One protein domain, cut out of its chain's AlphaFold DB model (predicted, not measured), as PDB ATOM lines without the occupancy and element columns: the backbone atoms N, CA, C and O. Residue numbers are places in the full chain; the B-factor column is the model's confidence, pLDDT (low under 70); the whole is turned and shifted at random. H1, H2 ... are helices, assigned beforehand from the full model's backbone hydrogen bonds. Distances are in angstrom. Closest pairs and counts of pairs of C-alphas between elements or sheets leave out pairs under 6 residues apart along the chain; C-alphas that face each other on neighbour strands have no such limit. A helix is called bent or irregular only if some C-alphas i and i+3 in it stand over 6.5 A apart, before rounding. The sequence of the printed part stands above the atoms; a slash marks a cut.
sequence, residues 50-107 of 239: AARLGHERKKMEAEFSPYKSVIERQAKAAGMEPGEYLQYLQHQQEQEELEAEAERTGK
ATOM      1  N   ALA A  50      24.698  26.322   0.678       71.75
ATOM      2  CA  ALA A  50      24.347  26.345   2.099       71.75
ATOM      3  C   ALA A  50      25.495  26.868   2.981       71.75
ATOM      4  O   ALA A  50      25.263  27.622   3.925       71.75
ATOM      5  N   ALA A  51      26.745  26.517   2.655       72.81
ATOM      6  CA  ALA A  51      27.918  27.051   3.343       72.81
ATOM      7  C   ALA A  51      28.112  28.559   3.090       72.81
ATOM      8  O   ALA A  51      28.429  29.292   4.028       72.81
ATOM      9  N   ARG A  52      27.875  29.037   1.856       71.50
ATOM     10  CA  ARG A  52      27.898  30.473   1.514       71.50
ATOM     11  C   ARG A  52      26.796  31.243   2.241       71.50
ATOM     12  O   ARG A  52      27.112  32.216   2.915       71.50
ATOM     13  N   LEU A  53      25.560  30.743   2.225       74.50
ATOM     14  CA  LEU A  53      24.440  31.311   2.979       74.50
ATOM     15  C   LEU A  53      24.723  31.358   4.481       74.50
ATOM     16  O   LEU A  53      24.452  32.361   5.128       74.50
ATOM     17  N   GLY A  54      25.291  30.295   5.054       76.62
ATOM     18  CA  GLY A  54      25.667  30.276   6.467       76.62
ATOM     19  C   GLY A  54      26.736  31.320   6.807       76.62
ATOM     20  O   GLY A  54      26.683  31.929   7.874       76.62
ATOM     21  N   HIS A  55      27.686  31.555   5.899       71.00
ATOM     22  CA  HIS A  55      28.719  32.573   6.074       71.00
ATOM     23  C   HIS A  55      28.167  33.997   5.905       71.00
ATOM     24  O   HIS A  55      28.536  34.887   6.671       71.00
ATOM     25  N   GLU A  56      27.283  34.224   4.935       67.94
ATOM     26  CA  GLU A  56      26.585  35.501   4.753       67.94
ATOM     27  C   GLU A  56      25.676  35.807   5.937       67.94
ATOM     28  O   GLU A  56      25.717  36.907   6.472       67.94
ATOM     29  N   ARG A  57      24.936  34.814   6.437       71.62
ATOM     30  CA  ARG A  57      24.051  34.984   7.590       71.62
ATOM     31  C   ARG A  57      24.818  35.367   8.852       71.62
ATOM     32  O   ARG A  57      24.363  36.233   9.582       71.62
ATOM     33  N   LYS A  58      26.002  34.785   9.076       73.44
ATOM     34  CA  LYS A  58      26.886  35.172  10.189       73.44
ATOM     35  C   LYS A  58      27.444  36.586  10.040       73.44
ATOM     36  O   LYS A  58      27.569  37.277  11.042       73.44
ATOM     37  N   LYS A  59      27.776  37.018   8.816       74.06
ATOM     38  CA  LYS A  59      28.196  38.405   8.550       74.06
ATOM     39  C   LYS A  59      27.053  39.382   8.815       74.06
ATOM     40  O   LYS A  59      27.225  40.303   9.601       74.06
ATOM     41  N   MET A  60      25.878  39.106   8.257       67.44
ATOM     42  CA  MET A  60      24.670  39.906   8.469       67.44
ATOM     43  C   MET A  60      24.307  39.971   9.952       67.44
ATOM     44  O   MET A  60      24.022  41.040  10.465       67.44
ATOM     45  N   GLU A  61      24.366  38.852  10.677       70.38
ATOM     46  CA  GLU A  61      24.091  38.823  12.116       70.38
ATOM     47  C   GLU A  61      25.132  39.611  12.923       70.38
ATOM     48  O   GLU A  61      24.757  40.308  13.862       70.38
ATOM     49  N   ALA A  62      26.411  39.582  12.537       74.12
ATOM     50  CA  ALA A  62      27.446  40.410  13.155       74.12
ATOM     51  C   ALA A  62      27.233  41.914  12.894       74.12
ATOM     52  O   ALA A  62      27.413  42.717  13.808       74.12
ATOM     53  N   GLU A  63      26.798  42.287  11.688       70.00
ATOM     54  CA  GLU A  63      26.477  43.672  11.309       70.00
ATOM     55  C   GLU A  63      25.188  44.180  11.979       70.00
ATOM     56  O   GLU A  63      25.110  45.345  12.368       70.00
ATOM     57  N   PHE A  64      24.195  43.308  12.183       68.38
ATOM     58  CA  PHE A  64      22.908  43.653  12.803       68.38
ATOM     59  C   PHE A  64      22.914  43.578  14.337       68.38
ATOM     60  O   PHE A  64      22.085  44.210  14.997       68.38
ATOM     61  N   SER A  65      23.840  42.812  14.918       71.38
ATOM     62  CA  SER A  65      24.007  42.635  16.366       71.38
ATOM     63  C   SER A  65      24.035  43.952  17.166       71.38
ATOM     64  O   SER A  65      23.270  44.058  18.132       71.38
ATOM     65  N   PRO A  66      24.813  44.993  16.787       74.38
ATOM     66  CA  PRO A  66      24.826  46.253  17.537       74.38
ATOM     67  C   PRO A  66      23.473  46.982  17.513       74.38
ATOM     68  O   PRO A  66      23.073  47.575  18.518       74.38
ATOM     69  N   TYR A  67      22.729  46.887  16.409       75.50
ATOM     70  CA  TYR A  67      21.438  47.559  16.237       75.50
ATOM     71  C   TYR A  67      20.289  46.823  16.920       75.50
ATOM     72  O   TYR A  67      19.334  47.457  17.370       75.50
ATOM     73  N   LYS A  68      20.391  45.500  17.076       80.75
ATOM     74  CA  LYS A  68      19.350  44.673  17.697       80.75
ATOM     75  C   LYS A  68      18.975  45.159  19.100       80.75
ATOM     76  O   LYS A  68      17.799  45.323  19.401       80.75
ATOM     77  N   SER A  69      19.969  45.491  19.927       80.44
ATOM     78  CA  SER A  69      19.733  45.978  21.296       80.44
ATOM     79  C   SER A  69      19.117  47.385  21.368       80.44
ATOM     80  O   SER A  69      18.523  47.759  22.385       80.44
ATOM     81  N   VAL A  70      19.282  48.181  20.307       83.06
ATOM     82  CA  VAL A  70      18.688  49.516  20.162       83.06
ATOM     83  C   VAL A  70      17.239  49.376  19.709       83.06
ATOM     84  O   VAL A  70      16.358  49.948  20.347       83.06
ATOM     85  N   ILE A  71      16.993  48.541  18.696       83.75
ATOM     86  CA  ILE A  71      15.657  48.208  18.186       83.75
ATOM     87  C   ILE A  71      14.801  47.611  19.305       83.75
ATOM     88  O   ILE A  71      13.687  48.068  19.517       83.75
ATOM     89  N   GLU A  72      15.319  46.660  20.086       85.44
ATOM     90  CA  GLU A  72      14.588  46.061  21.213       85.44
ATOM     91  C   GLU A  72      14.241  47.089  22.303       85.44
ATOM     92  O   GLU A  72      13.140  47.070  22.856       85.44
ATOM     93  N   ARG A  73      15.152  48.027  22.605       84.38
ATOM     94  CA  ARG A  73      14.889  49.108  23.570       84.38
ATOM     95  C   ARG A  73      13.848  50.098  23.062       84.38
ATOM     96  O   ARG A  73      12.981  50.502  23.834       84.38
ATOM     97  N   GLN A  74      13.938  50.491  21.798       85.06
ATOM     98  CA  GLN A  74      13.012  51.433  21.176       85.06
ATOM     99  C   GLN A  74      11.627  50.813  20.966       85.06
ATOM    100  O   GLN A  74      10.633  51.443  21.313       85.06
ATOM    101  N   ALA A  75      11.560  49.556  20.524       86.25
ATOM    102  CA  ALA A  75      10.324  48.789  20.418       86.25
ATOM    103  C   ALA A  75       9.630  48.682  21.782       86.25
ATOM    104  O   ALA A  75       8.459  49.034  21.918       86.25
ATOM    105  N   LYS A  76      10.385  48.343  22.838       87.31
ATOM    106  CA  LYS A  76       9.864  48.317  24.212       87.31
ATOM    107  C   LYS A  76       9.385  49.689  24.695       87.31
ATOM    108  O   LYS A  76       8.377  49.759  25.392       87.31
ATOM    109  N   ALA A  77      10.080  50.771  24.340       86.94
ATOM    110  CA  ALA A  77       9.658  52.135  24.667       86.94
ATOM    111  C   ALA A  77       8.380  52.553  23.916       86.94
ATOM    112  O   ALA A  77       7.564  53.289  24.466       86.94
ATOM    113  N   ALA A  78       8.193  52.052  22.694       82.75
ATOM    114  CA  ALA A  78       6.990  52.235  21.887       82.75
ATOM    115  C   ALA A  78       5.847  51.268  22.260       82.75
ATOM    116  O   ALA A  78       4.735  51.425  21.763       82.75
ATOM    117  N   GLY A  79       6.099  50.283  23.131       87.75
ATOM    118  CA  GLY A  79       5.130  49.245  23.490       87.75
ATOM    119  C   GLY A  79       4.834  48.252  22.358       87.75
ATOM    120  O   GLY A  79       3.759  47.659  22.355       87.75
ATOM    121  N   MET A  80       5.758  48.097  21.407       88.31
ATOM    122  CA  MET A  80       5.644  47.227  20.232       88.31
ATOM    123  C   MET A  80       6.640  46.068  20.316       88.31
ATOM    124  O   MET A  80       7.689  46.180  20.958       88.31
ATOM    125  N   GLU A  81       6.350  44.966  19.626       88.12
ATOM    126  CA  GLU A  81       7.342  43.908  19.421       88.12
ATOM    127  C   GLU A  81       8.443  44.383  18.448       88.12
ATOM    128  O   GLU A  81       8.157  45.144  17.521       88.12
ATOM    129  N   PRO A  82       9.711  43.940  18.584       81.94
ATOM    130  CA  PRO A  82      10.815  44.404  17.734       81.94
ATOM    131  C   PRO A  82      10.576  44.229  16.229       81.94
ATOM    132  O   PRO A  82      11.003  45.064  15.435       81.94
ATOM    133  N   GLY A  83       9.880  43.159  15.831       83.12
ATOM    134  CA  GLY A  83       9.505  42.929  14.434       83.12
ATOM    135  C   GLY A  83       8.469  43.930  13.917       83.12
ATOM    136  O   GLY A  83       8.608  44.433  12.806       83.12
ATOM    137  N   GLU A  84       7.473  44.266  14.737       83.06
ATOM    138  CA  GLU A  84       6.449  45.266  14.409       83.06
ATOM    139  C   GLU A  84       7.049  46.674  14.375       83.06
ATOM    140  O   GLU A  84       6.745  47.461  13.482       83.06
ATOM    141  N   TYR A  85       7.965  46.976  15.299       82.50
ATOM    142  CA  TYR A  85       8.677  48.249  15.329       82.50
ATOM    143  C   TYR A  85       9.556  48.450  14.087       82.50
ATOM    144  O   TYR A  85       9.610  49.547  13.539       82.50
ATOM    145  N   LEU A  86      10.201  47.389  13.590       84.94
ATOM    146  CA  LEU A  86      10.950  47.443  12.333       84.94
ATOM    147  C   LEU A  86      10.050  47.726  11.126       84.94
ATOM    148  O   LEU A  86      10.400  48.565  10.299       84.94
ATOM    149  N   GLN A  87       8.890  47.074  11.042       85.00
ATOM    150  CA  GLN A  87       7.911  47.358   9.988       85.00
ATOM    151  C   GLN A  87       7.375  48.788  10.082       85.00
ATOM    152  O   GLN A  87       7.231  49.461   9.066       85.00
ATOM    153  N   TYR A  88       7.131  49.277  11.298       85.44
ATOM    154  CA  TYR A  88       6.732  50.660  11.536       85.44
ATOM    155  C   TYR A  88       7.789  51.654  11.034       85.44
ATOM    156  O   TYR A  88       7.447  52.598  10.326       85.44
ATOM    157  N   LEU A  89       9.069  51.426  11.350       86.31
ATOM    158  CA  LEU A  89      10.169  52.265  10.866       86.31
ATOM    159  C   LEU A  89      10.283  52.247   9.337       86.31
ATOM    160  O   LEU A  89      10.467  53.302   8.739       86.31
ATOM    161  N   GLN A  90      10.132  51.080   8.705       86.88
ATOM    162  CA  GLN A  90      10.122  50.968   7.243       86.88
ATOM    163  C   GLN A  90       8.973  51.767   6.629       86.88
ATOM    164  O   GLN A  90       9.192  52.558   5.720       86.88
ATOM    165  N   HIS A  91       7.763  51.623   7.169       84.56
ATOM    166  CA  HIS A  91       6.600  52.348   6.671       84.56
ATOM    167  C   HIS A  91       6.734  53.867   6.867       84.56
ATOM    168  O   HIS A  91       6.269  54.639   6.032       84.56
ATOM    169  N   GLN A  92       7.370  54.315   7.954       86.50
ATOM    170  CA  GLN A  92       7.679  55.735   8.154       86.50
ATOM    171  C   GLN A  92       8.676  56.247   7.112       86.50
ATOM    172  O   GLN A  92       8.427  57.285   6.511       86.50
ATOM    173  N   GLN A  93       9.758  55.507   6.860       86.06
ATOM    174  CA  GLN A  93      10.736  55.870   5.831       86.06
ATOM    175  C   GLN A  93      10.099  55.927   4.442       86.06
ATOM    176  O   GLN A  93      10.298  56.897   3.717       86.06
ATOM    177  N   GLU A  94       9.280  54.933   4.090       86.44
ATOM    178  CA  GLU A  94       8.550  54.924   2.822       86.44
ATOM    179  C   GLU A  94       7.630  56.142   2.691       86.44
ATOM    180  O   GLU A  94       7.581  56.743   1.621       86.44
ATOM    181  N   GLN A  95       6.928  56.533   3.759       83.25
ATOM    182  CA  GLN A  95       6.085  57.731   3.761       83.25
ATOM    183  C   GLN A  95       6.896  59.017   3.598       83.25
ATOM    184  O   GLN A  95       6.541  59.841   2.761       83.25
ATOM    185  N   GLU A  96       7.992  59.172   4.343       85.00
ATOM    186  CA  GLU A  96       8.880  60.334   4.236       85.00
ATOM    187  C   GLU A  96       9.473  60.462   2.825       85.00
ATOM    188  O   GLU A  96       9.525  61.558   2.267       85.00
ATOM    189  N   GLU A  97       9.876  59.350   2.207       86.38
ATOM    190  CA  GLU A  97      10.359  59.340   0.823       86.38
ATOM    191  C   GLU A  97       9.274  59.746  -0.176       86.38
ATOM    192  O   GLU A  97       9.558  60.460  -1.140       86.38
ATOM    193  N   LEU A  98       8.037  59.296   0.043       84.69
ATOM    194  CA  LEU A  98       6.900  59.598  -0.822       84.69
ATOM    195  C   LEU A  98       6.494  61.071  -0.712       84.69
ATOM    196  O   LEU A  98       6.246  61.715  -1.729       84.69
ATOM    197  N   GLU A  99       6.491  61.619   0.503       84.88
ATOM    198  CA  GLU A  99       6.271  63.044   0.761       84.88
ATOM    199  C   GLU A  99       7.401  63.895   0.163       84.88
ATOM    200  O   GLU A  99       7.135  64.877  -0.529       84.88
ATOM    201  N   ALA A 100       8.661  63.484   0.316       84.81
ATOM    202  CA  ALA A 100       9.794  64.181  -0.289       84.81
ATOM    203  C   ALA A 100       9.763  64.129  -1.830       84.81
ATOM    204  O   ALA A 100      10.136  65.098  -2.497       84.81
ATOM    205  N   GLU A 101       9.329  63.016  -2.430       80.81
ATOM    206  CA  GLU A 101       9.139  62.913  -3.882       80.81
ATOM    207  C   GLU A 101       7.949  63.754  -4.363       80.81
ATOM    208  O   GLU A 101       8.048  64.411  -5.406       80.81
ATOM    209  N   ALA A 102       6.865  63.806  -3.588       83.12
ATOM    210  CA  ALA A 102       5.723  64.689  -3.816       83.12
ATOM    211  C   ALA A 102       6.137  66.161  -3.817       83.12
ATOM    212  O   ALA A 102       5.822  66.886  -4.763       83.12
ATOM    213  N   GLU A 103       6.930  66.588  -2.834       83.19
ATOM    214  CA  GLU A 103       7.477  67.945  -2.773       83.19
ATOM    215  C   GLU A 103       8.404  68.255  -3.957       83.19
ATOM    216  O   GLU A 103       8.331  69.342  -4.535       83.19
ATOM    217  N   ARG A 104       9.252  67.301  -4.368       85.44
ATOM    218  CA  ARG A 104      10.173  67.480  -5.505       85.44
ATOM    219  C   ARG A 104       9.464  67.557  -6.850       85.44
ATOM    220  O   ARG A 104       9.892  68.306  -7.724       85.44
ATOM    221  N   THR A 105       8.433  66.741  -7.046       79.88
ATOM    222  CA  THR A 105       7.735  66.610  -8.335       79.88
ATOM    223  C   THR A 105       6.483  67.477  -8.428       79.88
ATOM    224  O   THR A 105       5.933  67.632  -9.518       79.88
ATOM    225  N   GLY A 106       6.041  68.062  -7.310       83.81
ATOM    226  CA  GLY A 106       4.810  68.846  -7.221       83.81
ATOM    227  C   GLY A 106       3.545  68.016  -7.448       83.81
ATOM    228  O   GLY A 106       2.521  68.570  -7.850       83.81
ATOM    229  N   LYS A 107       3.616  66.693  -7.255       83.06
ATOM    230  CA  LYS A 107       2.494  65.760  -7.419       83.06
ATOM    231  C   LYS A 107       1.949  65.337  -6.059       83.06
ATOM    232  O   LYS A 107       2.661  65.359  -5.065       83.06
TER     233      LYS A 107
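This is residues 50 to 107 of the 239 residues of an uncharacterized protein of Acidaminobacter sp (UniProt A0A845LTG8). Two helices make an open, angular shape like a wide V: the first, H1, is bent into two arms, and the second, H2, starts beside the later arm, H1b, after a tight turn and makes a corner with it. Residues 50 to 67 of H1, which take in the whole of the earlier arm, H1a, stand free and stick out from this corner on one side, and residues 89 to 98 and 100 to 106, of which 89 to 98 and 100 to 105 belong to H2, stand free and stick out on the other. The printed part has 58 residues with two named helices, H1 then H2, and no named strand; its class is all helix. It is extended, with a radius of gyration of the C-alphas of 16.2 A, and flat, spanning 48 by 31 by 16 A.

H1, residues 50 to 78, was assigned as one helix by its hydrogen bonds but is bent, with C-alphas 63 and 66 6.9 A apart. Its arms H1a, residues 50 to 63, and H1b, residues 66 to 78, stand at a steep tilt of 63 degrees. H2, residues 82 to 105, touches H1b with residues 82 to 86 alone; the closest C-alphas, of Ala 75 and Pro 82, are 5.2 A apart. Their lines are about perpendicular, at 89 degrees. H1a and H2 are apart. Every O i to N i+4 pair is within hydrogen-bond range in H1a and H2, and 8 of 9 are in H1b.

H1a begins at C-alpha 50 (24.347, 26.345, 2.099) and is 19.7 A long. H1b is 19.3 A long and ends at C-alpha 78 (6.990, 52.235, 21.887). H2 is 34.4 A long and ends at C-alpha 105 (7.735, 66.610, -8.335).

The two C-alphas farthest apart, of Ala 51 and Gly 106, are 48.9 A apart. The printed part has no cut, and the link from H1 to H2 is tight. Mean pLDDT of the printed part is 80.7; residues 56, 60 and 64 are under 70.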